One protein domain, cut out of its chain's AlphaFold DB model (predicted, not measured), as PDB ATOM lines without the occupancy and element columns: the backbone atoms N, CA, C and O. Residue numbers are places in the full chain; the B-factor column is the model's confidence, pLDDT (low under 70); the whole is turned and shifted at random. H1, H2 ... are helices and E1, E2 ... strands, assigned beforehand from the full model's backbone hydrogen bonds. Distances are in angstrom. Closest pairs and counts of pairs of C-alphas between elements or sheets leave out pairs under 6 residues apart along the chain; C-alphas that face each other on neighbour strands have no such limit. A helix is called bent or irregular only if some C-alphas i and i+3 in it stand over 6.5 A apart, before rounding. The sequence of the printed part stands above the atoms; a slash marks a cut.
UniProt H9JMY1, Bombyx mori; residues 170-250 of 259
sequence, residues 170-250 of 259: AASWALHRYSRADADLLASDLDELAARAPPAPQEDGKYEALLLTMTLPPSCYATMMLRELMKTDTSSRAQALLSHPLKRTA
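Overview. This is residues 170 to 250 of the 259 residues of a protein of Bombyx mori (UniProt H9JMY1). A long ribbon of two antiparallel strands, E1 and E2, lies toward one side of a loose structure, with E1 on the outside, and the three helices H1, H2 and H3 are spread out on E2's side of it without touching one another. Between the two strands the chain goes out and comes back in a wide loop with the short helix H1 at its far end, where residues 189 to 194 stick out; after E2 it turns through H2 and then into the longer H3, whose residues 236 to 242 also stand free. The printed part has 81 residues, with three named helices and two named strands in the order E1, H1, E2, H2, H3, and its class is mixed, helices and strands. It is loose, with a radius of gyration of the C-alphas of 14.7 A, and spans 33 by 32 by 22 A.

Arrangement. E1, residues 170 to 178, and E2, residues 207 to 215, are antiparallel neighbours, with 164 degrees between their directions. C-alphas that face each other are those of Ala 171 and Met 214, 4.3 A apart, and those of Arg 177 and Glu 208, 4.5 A apart. N 174 and O 211, 3.0 A apart, and N 209 and O 176, 2.8 A apart, are within hydrogen-bond range. H1, residues 189 to 193, is apart from H2, residues 222 to 230, and from H3, residues 236 to 249. H2 and H3 are apart too, though they follow each other. E1 is apart from H2 and H3, and E2 is apart from H3. In H1 and H2 every O i to N i+4 pair is within hydrogen-bond range; in H3 6 of 10 are.

Along the chain. E1 begins at C-alpha 170, (-41.913, 6.330, -50.456), and covers 25.3 A up to Tyr 178. H1, Asp 189 to Leu 193, is 6.3 A long. E2 runs 26.4 A from C-alpha 207, (-47.342, 13.420, -25.742), to Thr 215. H2, Ala 222 to Met 230, is 12.1 A long. H3, Ser 236 to Thr 249, is 21.3 A long and ends at C-alpha 249, (-45.785, 25.168, -20.574). H3 is irregular, but only just: C-alphas 242 and 245 are 6.6 A apart.

Size, cuts and confidence. The two C-alphas farthest apart are those of Asp 204 and Ser 219, at 39.2 A. The printed part has no cut. The link from H1 to E2, residues 194 to 206, is long; those from E1 to H1 and from E2 to H2 are short, and that from H2 to H3 is tight. The mean pLDDT of the printed part is 84.3, but residues 243 to 250 are under 70, and the mean of H3 is 66.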
ATOM      1  N   ALA A 170     -42.753   6.775 -51.574       90.62
ATOM      2  CA  ALA A 170     -41.913   6.330 -50.456       90.62
ATOM      3  C   ALA A 170     -42.399   6.820 -49.072       90.62
ATOM      4  O   ALA A 170     -41.604   7.215 -48.225       90.62
ATOM      5  N   ALA A 171     -43.719   6.829 -48.858       90.88
ATOM      6  CA  ALA A 171     -44.299   7.309 -47.613       90.88
ATOM      7  C   ALA A 171     -44.148   6.261 -46.498       90.88
ATOM      8  O   ALA A 171     -44.628   5.134 -46.635       90.88
ATOM      9  N   SER A 172     -43.529   6.643 -45.385       94.25
ATOM     10  CA  SER A 172     -43.440   5.846 -44.159       94.25
ATOM     11  C   SER A 172     -43.765   6.706 -42.943       94.25
ATOM     12  O   SER A 172     -43.589   7.925 -42.960       94.25
ATOM     13  N   TRP A 173     -44.289   6.079 -41.893       94.56
ATOM     14  CA  TRP A 173     -44.663   6.780 -40.673       94.56
ATOM     15  C   TRP A 173     -44.308   5.980 -39.425       94.56
ATOM     16  O   TRP A 173     -44.246   4.749 -39.461       94.56
ATOM     17  N   ALA A 174     -44.103   6.694 -38.322       92.00
ATOM     18  CA  ALA A 174     -43.911   6.125 -36.996       92.00
ATOM     19  C   ALA A 174     -44.599   7.003 -35.943       92.00
ATOM     20  O   ALA A 174     -44.663   8.225 -36.086       92.00
ATOM     21  N   LEU A 175     -45.115   6.381 -34.883       91.56
ATOM     22  CA  LEU A 175     -45.641   7.097 -33.723       91.56
ATOM     23  C   LEU A 175     -44.588   7.095 -32.625       91.56
ATOM     24  O   LEU A 175     -44.142   6.033 -32.190       91.56
ATOM     25  N   HIS A 176     -44.181   8.284 -32.198       91.38
ATOM     26  CA  HIS A 176     -43.218   8.464 -31.122       91.38
ATOM     27  C   HIS A 176     -43.908   9.103 -29.932       91.38
ATOM     28  O   HIS A 176     -44.549  10.147 -30.047       91.38
ATOM     29  N   ARG A 177     -43.727   8.496 -28.767       92.38
ATOM     30  CA  ARG A 177     -44.107   9.113 -27.505       92.38
ATOM     31  C   ARG A 177     -42.937   9.882 -26.919       92.38
ATOM     32  O   ARG A 177     -41.783   9.463 -27.024       92.38
ATOM     33  N   TYR A 178     -43.253  11.033 -26.337       91.12
ATOM     34  CA  TYR A 178     -42.273  11.980 -25.827       91.12
ATOM     35  C   TYR A 178     -42.842  12.793 -24.658       91.12
ATOM     36  O   TYR A 178     -44.046  13.025 -24.559       91.12
ATOM     37  N   SER A 179     -41.982  13.214 -23.732       88.50
ATOM     38  CA  SER A 179     -42.418  13.894 -22.500       88.50
ATOM     39  C   SER A 179     -42.250  15.414 -22.536       88.50
ATOM     40  O   SER A 179     -43.038  16.135 -21.921       88.50
ATOM     41  N   ARG A 180     -41.237  15.915 -23.252       85.25
ATOM     42  CA  ARG A 180     -40.895  17.342 -23.312       85.25
ATOM     43  C   ARG A 180     -41.323  17.961 -24.641       85.25
ATOM     44  O   ARG A 180     -40.957  17.455 -25.689       85.25
ATOM     45  N   ALA A 181     -42.045  19.077 -24.604       84.44
ATOM     46  CA  ALA A 181     -42.559  19.734 -25.814       84.44
ATOM     47  C   ALA A 181     -41.464  20.283 -26.754       84.44
ATOM     48  O   ALA A 181     -41.743  20.523 -27.924       84.44
ATOM     49  N   ASP A 182     -40.258  20.500 -26.233       84.12
ATOM     50  CA  ASP A 182     -39.077  21.002 -26.937       84.12
ATOM     51  C   ASP A 182     -38.070  19.897 -27.294       84.12
ATOM     52  O   ASP A 182     -36.977  20.211 -27.751       84.12
ATOM     53  N   ALA A 183     -38.401  18.622 -27.057       85.31
ATOM     54  CA  ALA A 183     -37.510  17.521 -27.398       85.31
ATOM     55  C   ALA A 183     -37.415  17.338 -28.914       85.31
ATOM     56  O   ALA A 183     -38.435  17.240 -29.602       85.31
ATOM     57  N   ASP A 184     -36.187  17.198 -29.402       86.75
ATOM     58  CA  ASP A 184     -35.937  16.744 -30.761       86.75
ATOM     59  C   ASP A 184     -36.407  15.291 -30.900       86.75
ATOM     60  O   ASP A 184     -36.109  14.435 -30.064       86.75
ATOM     61  N   LEU A 185     -37.183  15.018 -31.950       89.69
ATOM     62  CA  LEU A 185     -37.715  13.682 -32.259       89.69
ATOM     63  C   LEU A 185     -37.029  13.039 -33.468       89.69
ATOM     64  O   LEU A 185     -37.251  11.864 -33.751       89.69
ATOM     65  N   LEU A 186     -36.213  13.816 -34.179       90.56
ATOM     66  CA  LEU A 186     -35.486  13.435 -35.381       90.56
ATOM     67  C   LEU A 186     -34.051  13.945 -35.259       90.56
ATOM     68  O   LEU A 186     -33.826  15.009 -34.686       90.56
ATOM     69  N   ALA A 187     -33.102  13.194 -35.812       90.00
ATOM     70  CA  ALA A 187     -31.748  13.688 -36.018       90.00
ATOM     71  C   ALA A 187     -31.741  14.646 -37.217       90.00
ATOM     72  O   ALA A 187     -32.379  14.379 -38.236       90.00
ATOM     73  N   SER A 188     -31.041  15.767 -37.084       92.44
ATOM     74  CA  SER A 188     -30.715  16.646 -38.204       92.44
ATOM     75  C   SER A 188     -29.489  16.136 -38.963       92.44
ATOM     76  O   SER A 188     -28.665  15.407 -38.407       92.44
ATOM     77  N   ASP A 189     -29.291  16.612 -40.192       93.19
ATOM     78  CA  ASP A 189     -28.104  16.304 -41.004       93.19
ATOM     79  C   ASP A 189     -26.788  16.595 -40.250       93.19
ATOM     80  O   ASP A 189     -25.790  15.888 -40.394       93.19
ATOM     81  N   LEU A 190     -26.779  17.622 -39.390       92.88
ATOM     82  CA  LEU A 190     -25.625  17.964 -38.554       92.88
ATOM     83  C   LEU A 190     -25.393  16.954 -37.418       92.88
ATOM     84  O   LEU A 190     -24.250  16.735 -37.008       92.88
ATOM     85  N   ASP A 191     -26.454  16.359 -36.874       91.62
ATOM     86  CA  ASP A 191     -26.351  15.303 -35.863       91.62
ATOM     87  C   ASP A 191     -25.766  14.031 -36.479       91.62
ATOM     88  O   ASP A 191     -24.858  13.437 -35.894       91.62
ATOM     89  N   GLU A 192     -26.208  13.678 -37.687       91.50
ATOM     90  CA  GLU A 192     -25.704  12.525 -38.438       91.50
ATOM     91  C   GLU A 192     -24.219  12.672 -38.790       91.50
ATOM     92  O   GLU A 192     -23.430  11.759 -38.537       91.50
ATOM     93  N   LEU A 193     -23.802  13.847 -39.279       93.69
ATOM     94  CA  LEU A 193     -22.389  14.144 -39.556       93.69
ATOM     95  C   LEU A 193     -21.511  14.069 -38.301       93.69
ATOM     96  O   LEU A 193     -20.341  13.694 -38.379       93.69
ATOM     97  N   ALA A 194     -22.071  14.410 -37.140       94.19
ATOM     98  CA  ALA A 194     -21.403  14.300 -35.847       94.19
ATOM     99  C   ALA A 194     -21.510  12.893 -35.221       94.19
ATOM    100  O   ALA A 194     -21.088  12.716 -34.078       94.19
ATOM    101  N   ALA A 195     -22.087  11.914 -35.932       91.31
ATOM    102  CA  ALA A 195     -22.376  10.562 -35.449       91.31
ATOM    103  C   ALA A 195     -23.161  10.533 -34.120       91.31
ATOM    104  O   ALA A 195     -22.975   9.643 -33.284       91.31
ATOM    105  N   ARG A 196     -24.041  11.520 -33.905       89.38
ATOM    106  CA  ARG A 196     -24.948  11.549 -32.755       89.38
ATOM    107  C   ARG A 196     -26.126  10.614 -33.016       89.38
ATOM    108  O   ARG A 196     -26.705  10.609 -34.098       89.38
ATOM    109  N   ALA A 197     -26.463   9.801 -32.019       83.19
ATOM    110  CA  ALA A 197     -27.567   8.857 -32.128       83.19
ATOM    111  C   ALA A 197     -28.917   9.597 -32.200       83.19
ATOM    112  O   ALA A 197     -29.094  10.590 -31.483       83.19
ATOM    113  N   PRO A 198     -29.877   9.116 -33.011       82.69
ATOM    114  CA  PRO A 198     -31.210   9.693 -33.044       82.69
ATOM    115  C   PRO A 198     -31.914   9.503 -31.690       82.69
ATOM    116  O   PRO A 198     -31.688   8.498 -31.005       82.69
ATOM    117  N   PRO A 199     -32.782  10.445 -31.296       84.12
ATOM    118  CA  PRO A 199     -33.535  10.351 -30.053       84.12
ATOM    119  C   PRO A 199     -34.455   9.121 -30.068       84.12
ATOM    120  O   PRO A 199     -35.252   8.924 -30.986       84.12
ATOM    121  N   ALA A 200     -34.334   8.274 -29.043       82.25
ATOM    122  CA  ALA A 200     -35.134   7.060 -28.919       82.25
ATOM    123  C   ALA A 200     -36.577   7.375 -28.469       82.25
ATOM    124  O   ALA A 200     -36.775   8.279 -27.648       82.25
ATOM    125  N   PRO A 201     -37.587   6.619 -28.945       83.56
ATOM    126  CA  PRO A 201     -38.960   6.744 -28.458       83.56
ATOM    127  C   PRO A 201     -39.048   6.465 -26.950       83.56
ATOM    128  O   PRO A 201     -38.383   5.562 -26.443       83.56
ATOM    129  N   GLN A 202     -39.898   7.204 -26.234       85.94
ATOM    130  CA  GLN A 202     -40.174   6.960 -24.813       85.94
ATOM    131  C   GLN A 202     -41.456   6.138 -24.672       85.94
ATOM    132  O   GLN A 202     -42.489   6.572 -25.161       85.94
ATOM    133  N   GLU A 203     -41.443   4.995 -23.983       83.50
ATOM    134  CA  GLU A 203     -42.653   4.156 -23.855       83.50
ATOM    135  C   GLU A 203     -43.797   4.866 -23.096       83.50
ATOM    136  O   GLU A 203     -44.956   4.798 -23.526       83.50
ATOM    137  N   ASP A 204     -43.449   5.643 -22.061       86.19
ATOM    138  CA  ASP A 204     -44.369   6.352 -21.151       86.19
ATOM    139  C   ASP A 204     -44.455   7.874 -21.404       86.19
ATOM    140  O   ASP A 204     -44.728   8.670 -20.501       86.19
ATOM    141  N   GLY A 205     -44.185   8.323 -22.634       85.31
ATOM    142  CA  GLY A 205     -44.238   9.748 -22.975       85.31
ATOM    143  C   GLY A 205     -45.644  10.355 -22.848       85.31
ATOM    144  O   GLY A 205     -46.628   9.773 -23.302       85.31
ATOM    145  N   LYS A 206     -45.738  11.560 -22.266       90.94
ATOM    146  CA  LYS A 206     -47.003  12.308 -22.085       90.94
ATOM    147  C   LYS A 206     -47.681  12.693 -23.407       90.94
ATOM    148  O   LYS A 206     -48.905  12.808 -23.460       90.94
ATOM    149  N   TYR A 207     -46.889  12.976 -24.433       89.75
ATOM    150  CA  TYR A 207     -47.342  13.420 -25.742       89.75
ATOM    151  C   TYR A 207     -47.030  12.355 -26.792       89.75
ATOM    152  O   TYR A 207     -46.108  11.557 -26.630       89.75
ATOM    153  N   GLU A 208     -47.785  12.374 -27.885       91.19
ATOM    154  CA  GLU A 208     -47.608  11.473 -29.020       91.19
ATOM    155  C   GLU A 208     -47.420  12.303 -30.293       91.19
ATOM    156  O   GLU A 208     -48.154  13.265 -30.536       91.19
ATOM    157  N   ALA A 209     -46.403  11.960 -31.077       91.56
ATOM    158  CA  ALA A 209     -46.040  12.619 -32.321       91.56
ATOM    159  C   ALA A 209     -46.102  11.629 -33.484       91.56
ATOM    160  O   ALA A 209     -45.694  10.473 -33.357       91.56
ATOM    161  N   LEU A 210     -46.568  12.114 -34.634       91.94
ATOM    162  CA  LEU A 210     -46.519  11.399 -35.903       91.94
ATOM    163  C   LEU A 210     -45.281  11.847 -36.681       91.94
ATOM    164  O   LEU A 210     -45.221  12.981 -37.156       91.94
ATOM    165  N   LEU A 211     -44.314  10.948 -36.825       92.25
ATOM    166  CA  LEU A 211     -43.169  11.130 -37.708       92.25
ATOM    167  C   LEU A 211     -43.565  10.627 -39.089       92.25
ATOM    168  O   LEU A 211     -44.082   9.516 -39.216       92.25
ATOM    169  N   LEU A 212     -43.333  11.444 -40.109       93.19
ATOM    170  CA  LEU A 212     -43.742  11.157 -41.474       93.19
ATOM    171  C   LEU A 212     -42.582  11.450 -42.424       93.19
ATOM    172  O   LEU A 212     -42.124  12.587 -42.516       93.19
ATOM    173  N   THR A 213     -42.164  10.427 -43.158       93.88
ATOM    174  CA  THR A 213     -41.185  10.533 -44.240       93.88
ATOM    175  C   THR A 213     -41.917  10.311 -45.552       93.88
ATOM    176  O   THR A 213     -42.730   9.397 -45.664       93.88
ATOM    177  N   MET A 214     -41.679  11.165 -46.543       92.88
ATOM    178  CA  MET A 214     -42.321  11.077 -47.854       92.88
ATOM    179  C   MET A 214     -41.440  11.730 -48.917       92.88
ATOM    180  O   MET A 214     -40.685  12.656 -48.623       92.88
ATOM    181  N   THR A 215     -41.631  11.332 -50.167       91.25
ATOM    182  CA  THR A 215     -41.092  12.028 -51.335       91.25
ATOM    183  C   THR A 215     -42.235  12.672 -52.108       91.25
ATOM    184  O   THR A 215     -43.224  12.017 -52.457       91.25
ATOM    185  N   LEU A 216     -42.098  13.965 -52.384       86.62
ATOM    186  CA  LEU A 216     -43.040  14.730 -53.191       86.62
ATOM    187  C   LEU A 216     -42.365  15.165 -54.491       86.62
ATOM    188  O   LEU A 216     -41.187  15.522 -54.459       86.62
ATOM    189  N   PRO A 217     -43.094  15.175 -55.618       81.69
ATOM    190  CA  PRO A 217     -42.607  15.819 -56.828       81.69
ATOM    191  C   PRO A 217     -42.358  17.318 -56.598       81.69
ATOM    192  O   PRO A 217     -42.936  17.905 -55.671       81.69
ATOM    193  N   PRO A 218     -41.559  17.969 -57.457       78.38
ATOM    194  CA  PRO A 218     -41.430  19.418 -57.445       78.38
ATOM    195  C   PRO A 218     -42.791  20.114 -57.575       78.38
ATOM    196  O   PRO A 218     -43.776  19.541 -58.045       78.38
ATOM    197  N   SER A 219     -42.863  21.351 -57.081       76.19
ATOM    198  CA  SER A 219     -44.096  22.155 -57.051       76.19
ATOM    199  C   SER A 219     -45.273  21.528 -56.277       76.19
ATOM    200  O   SER A 219     -46.423  21.960 -56.406       76.19
ATOM    201  N   CYS A 220     -45.001  20.548 -55.409       84.62
ATOM    202  CA  CYS A 220     -45.951  20.015 -54.434       84.62
ATOM    203  C   CYS A 220     -45.648  20.529 -53.022       84.62
ATOM    204  O   CYS A 220     -44.501  20.589 -52.587       84.62
ATOM    205  N   TYR A 221     -46.699  20.861 -52.272       87.94
ATOM    206  CA  TYR A 221     -46.576  21.377 -50.911       87.94
ATOM    207  C   TYR A 221     -46.924  20.290 -49.894       87.94
ATOM    208  O   TYR A 221     -48.072  19.847 -49.832       87.94
ATOM    209  N   ALA A 222     -45.965  19.910 -49.042       89.56
ATOM    210  CA  ALA A 222     -46.191  18.935 -47.967       89.56
ATOM    211  C   ALA A 222     -47.336  19.349 -47.029       89.56
ATOM    212  O   ALA A 222     -48.109  18.512 -46.573       89.56
ATOM    213  N   THR A 223     -47.519  20.654 -46.818       90.50
ATOM    214  CA  THR A 223     -48.632  21.200 -46.031       90.50
ATOM    215  C   THR A 223     -50.003  20.839 -46.601       90.50
ATOM    216  O   THR A 223     -50.927  20.618 -45.829       90.50
ATOM    217  N   MET A 224     -50.157  20.717 -47.925       91.19
ATOM    218  CA  MET A 224     -51.429  20.303 -48.534       91.19
ATOM    219  C   MET A 224     -51.729  18.827 -48.277       91.19
ATOM    220  O   MET A 224     -52.880  18.467 -48.039       91.19
ATOM    221  N   MET A 225     -50.696  17.985 -48.251       90.94
ATOM    222  CA  MET A 225     -50.836  16.578 -47.879       90.94
ATOM    223  C   MET A 225     -51.161  16.426 -46.386       90.94
ATOM    224  O   MET A 225     -52.087  15.697 -46.036       90.94
ATOM    225  N   LEU A 226     -50.490  17.184 -45.512       90.81
ATOM    226  CA  LEU A 226     -50.806  17.220 -44.080       90.81
ATOM    227  C   LEU A 226     -52.224  17.735 -43.812       90.81
ATOM    228  O   LEU A 226     -52.925  17.179 -42.972       90.81
ATOM    229  N   ARG A 227     -52.684  18.751 -44.552       90.81
ATOM    230  CA  ARG A 227     -54.068  19.243 -44.489       90.81
ATOM    231  C   ARG A 227     -55.073  18.145 -44.818       90.81
ATOM    232  O   ARG A 227     -56.099  18.044 -44.149       90.81
ATOM    233  N   GLU A 228     -54.782  17.331 -45.828       90.88
ATOM    234  CA  GLU A 228     -55.632  16.204 -46.208       90.88
ATOM    235  C   GLU A 228     -55.613  15.091 -45.152       90.88
ATOM    236  O   GLU A 228     -56.668  14.551 -44.828       90.88
ATOM    237  N   LEU A 229     -54.453  14.799 -44.558       90.75
ATOM    238  CA  LEU A 229     -54.311  13.795 -43.499       90.75
ATOM    239  C   LEU A 229     -55.009  14.216 -42.194       90.75
ATOM    240  O   LEU A 229     -55.755  13.442 -41.602       90.75
ATOM    241  N   MET A 230     -54.771  15.451 -41.750       90.00
ATOM    242  CA  MET A 230     -55.234  15.980 -40.463       90.00
ATOM    243  C   MET A 230     -56.625  16.617 -40.534       90.00
ATOM    244  O   MET A 230     -57.183  16.982 -39.498       90.00
ATOM    245  N   LYS A 231     -57.159  16.840 -41.743       90.69
ATOM    246  CA  LYS A 231     -58.438  17.532 -41.993       90.69
ATOM    247  C   LYS A 231     -58.549  18.887 -41.273       90.69
ATOM    248  O   LYS A 231     -59.633  19.306 -40.879       90.69
ATOM    249  N   THR A 232     -57.418  19.577 -41.115       86.69
ATOM    250  CA  THR A 232     -57.277  20.820 -40.339       86.69
ATOM    251  C   THR A 232     -56.640  21.916 -41.193       86.69
ATOM    252  O   THR A 232     -55.902  21.624 -42.131       86.69
ATOM    253  N   ASP A 233     -56.913  23.186 -40.883       84.06
ATOM    254  CA  ASP A 233     -56.259  24.312 -41.555       84.06
ATOM    255  C   ASP A 233     -54.742  24.346 -41.279       84.06
ATOM    256  O   ASP A 233     -54.278  24.319 -40.136       84.06
ATOM    257  N   THR A 234     -53.965  24.430 -42.356       83.88
ATOM    258  CA  THR A 234     -52.500  24.506 -42.345       83.88
ATOM    259  C   THR A 234     -51.985  25.911 -42.657       83.88
ATOM    260  O   THR A 234     -50.803  26.075 -42.954       83.88
ATOM    261  N   SER A 235     -52.846  26.934 -42.624       80.19
ATOM    262  CA  SER A 235     -52.422  28.327 -42.752       80.19
ATOM    263  C   SER A 235     -51.424  28.706 -41.651       80.19
ATOM    264  O   SER A 235     -51.526  28.251 -40.508       80.19
ATOM    265  N   SER A 236     -50.464  29.579 -41.970       76.62
ATOM    266  CA  SER A 236     -49.422  29.992 -41.017       76.62
ATOM    267  C   SER A 236     -50.010  30.548 -39.719       76.62
ATOM    268  O   SER A 236     -49.483  30.306 -38.637       76.62
ATOM    269  N   ARG A 237     -51.142  31.260 -39.814       76.44
ATOM    270  CA  ARG A 237     -51.875  31.784 -38.658       76.44
ATOM    271  C   ARG A 237     -52.473  30.662 -37.807       76.44
ATOM    272  O   ARG A 237     -52.329  30.711 -36.588       76.44
ATOM    273  N   ALA A 238     -53.135  29.680 -38.423       75.12
ATOM    274  CA  ALA A 238     -53.713  28.550 -37.697       75.12
ATOM    275  C   ALA A 238     -52.627  27.740 -36.977       75.12
ATOM    276  O   ALA A 238     -52.752  27.458 -35.788       75.12
ATOM    277  N   GLN A 239     -51.517  27.461 -37.661       77.62
ATOM    278  CA  GLN A 239     -50.396  26.717 -37.087       77.62
ATOM    279  C   GLN A 239     -49.707  27.485 -35.949       77.62
ATOM    280  O   GLN A 239     -49.444  26.909 -34.896       77.62
ATOM    281  N   ALA A 240     -49.515  28.802 -36.084       75.81
ATOM    282  CA  ALA A 240     -48.943  29.625 -35.015       75.81
ATOM    283  C   ALA A 240     -49.781  29.596 -33.721       75.81
ATOM    284  O   ALA A 240     -49.222  29.586 -32.621       75.81
ATOM    285  N   LEU A 241     -51.114  29.544 -33.837       76.69
ATOM    286  CA  LEU A 241     -52.015  29.429 -32.686       76.69
ATOM    287  C   LEU A 241     -51.894  28.074 -31.975       76.69
ATOM    288  O   LEU A 241     -52.061  28.024 -30.759       76.69
ATOM    289  N   LEU A 242     -51.566  27.001 -32.699       75.19
ATOM    290  CA  LEU A 242     -51.348  25.667 -32.127       75.19
ATOM    291  C   LEU A 242     -49.997  25.553 -31.403       75.19
ATOM    292  O   LEU A 242     -49.887  24.827 -30.419       75.19
ATOM    293  N   SER A 243     -48.973  26.292 -31.846       67.94
ATOM    294  CA  SER A 243     -47.630  26.245 -31.243       67.94
ATOM    295  C   SER A 243     -47.491  27.102 -29.976       67.94
ATOM    296  O   SER A 243     -46.682  26.801 -29.096       67.94
ATOM    297  N   HIS A 244     -48.251  28.195 -29.873       59.22
ATOM    298  CA  HIS A 244     -48.128  29.165 -28.779       59.22
ATOM    299  C   HIS A 244     -48.442  28.601 -27.369       59.22
ATOM    300  O   HIS A 244     -47.766  28.990 -26.411       59.22
ATOM    301  N   PRO A 245     -49.419  27.690 -27.181       56.53
ATOM    302  CA  PRO A 245     -49.685  27.065 -25.885       56.53
ATOM    303  C   PRO A 245     -48.526  26.189 -25.391       56.53
ATOM    304  O   PRO A 245     -48.191  26.240 -24.210       56.53
ATOM    305  N   LEU A 246     -47.869  25.449 -26.294       54.97
ATOM    306  CA  LEU A 246     -46.788  24.512 -25.958       54.97
ATOM    307  C   LEU A 246     -45.536  25.228 -25.426       54.97
ATOM    308  O   LEU A 246     -44.893  24.746 -24.494       54.97
ATOM    309  N   LYS A 247     -45.237  26.428 -25.946       52.03
ATOM    310  CA  LYS A 247     -44.107  27.253 -25.480       52.03
ATOM    311  C   LYS A 247     -44.315  27.853 -24.085       52.03
ATOM    312  O   LYS A 247     -43.336  28.092 -23.393       52.03
ATOM    313  N   ARG A 248     -45.561  28.091 -23.643       48.25
ATOM    314  CA  ARG A 248     -45.843  28.618 -22.287       48.25
ATOM    315  C   ARG A 248     -45.737  27.560 -21.191       48.25
ATOM    316  O   ARG A 248     -45.559  27.927 -20.036       48.25
ATOM    317  N   THR A 249     -45.872  26.281 -21.534       49.94
ATOM    318  CA  THR A 249     -45.785  25.168 -20.574       49.94
ATOM    319  C   THR A 249     -44.373  24.604 -20.419       49.94
ATOM    320  O   THR A 249     -44.145  23.799 -19.520       49.94
ATOM    321  N   ALA A 250     -43.434  25.005 -21.280       49.69
ATOM    322  CA  ALA A 250     -42.016  24.706 -21.127       49.69
ATOM    323  C   ALA A 250     -41.408  25.684 -20.106       49.69
ATOM    324  O   ALA A 250     -40.955  26.773 -20.451       49.69
TER     325      ALA A 250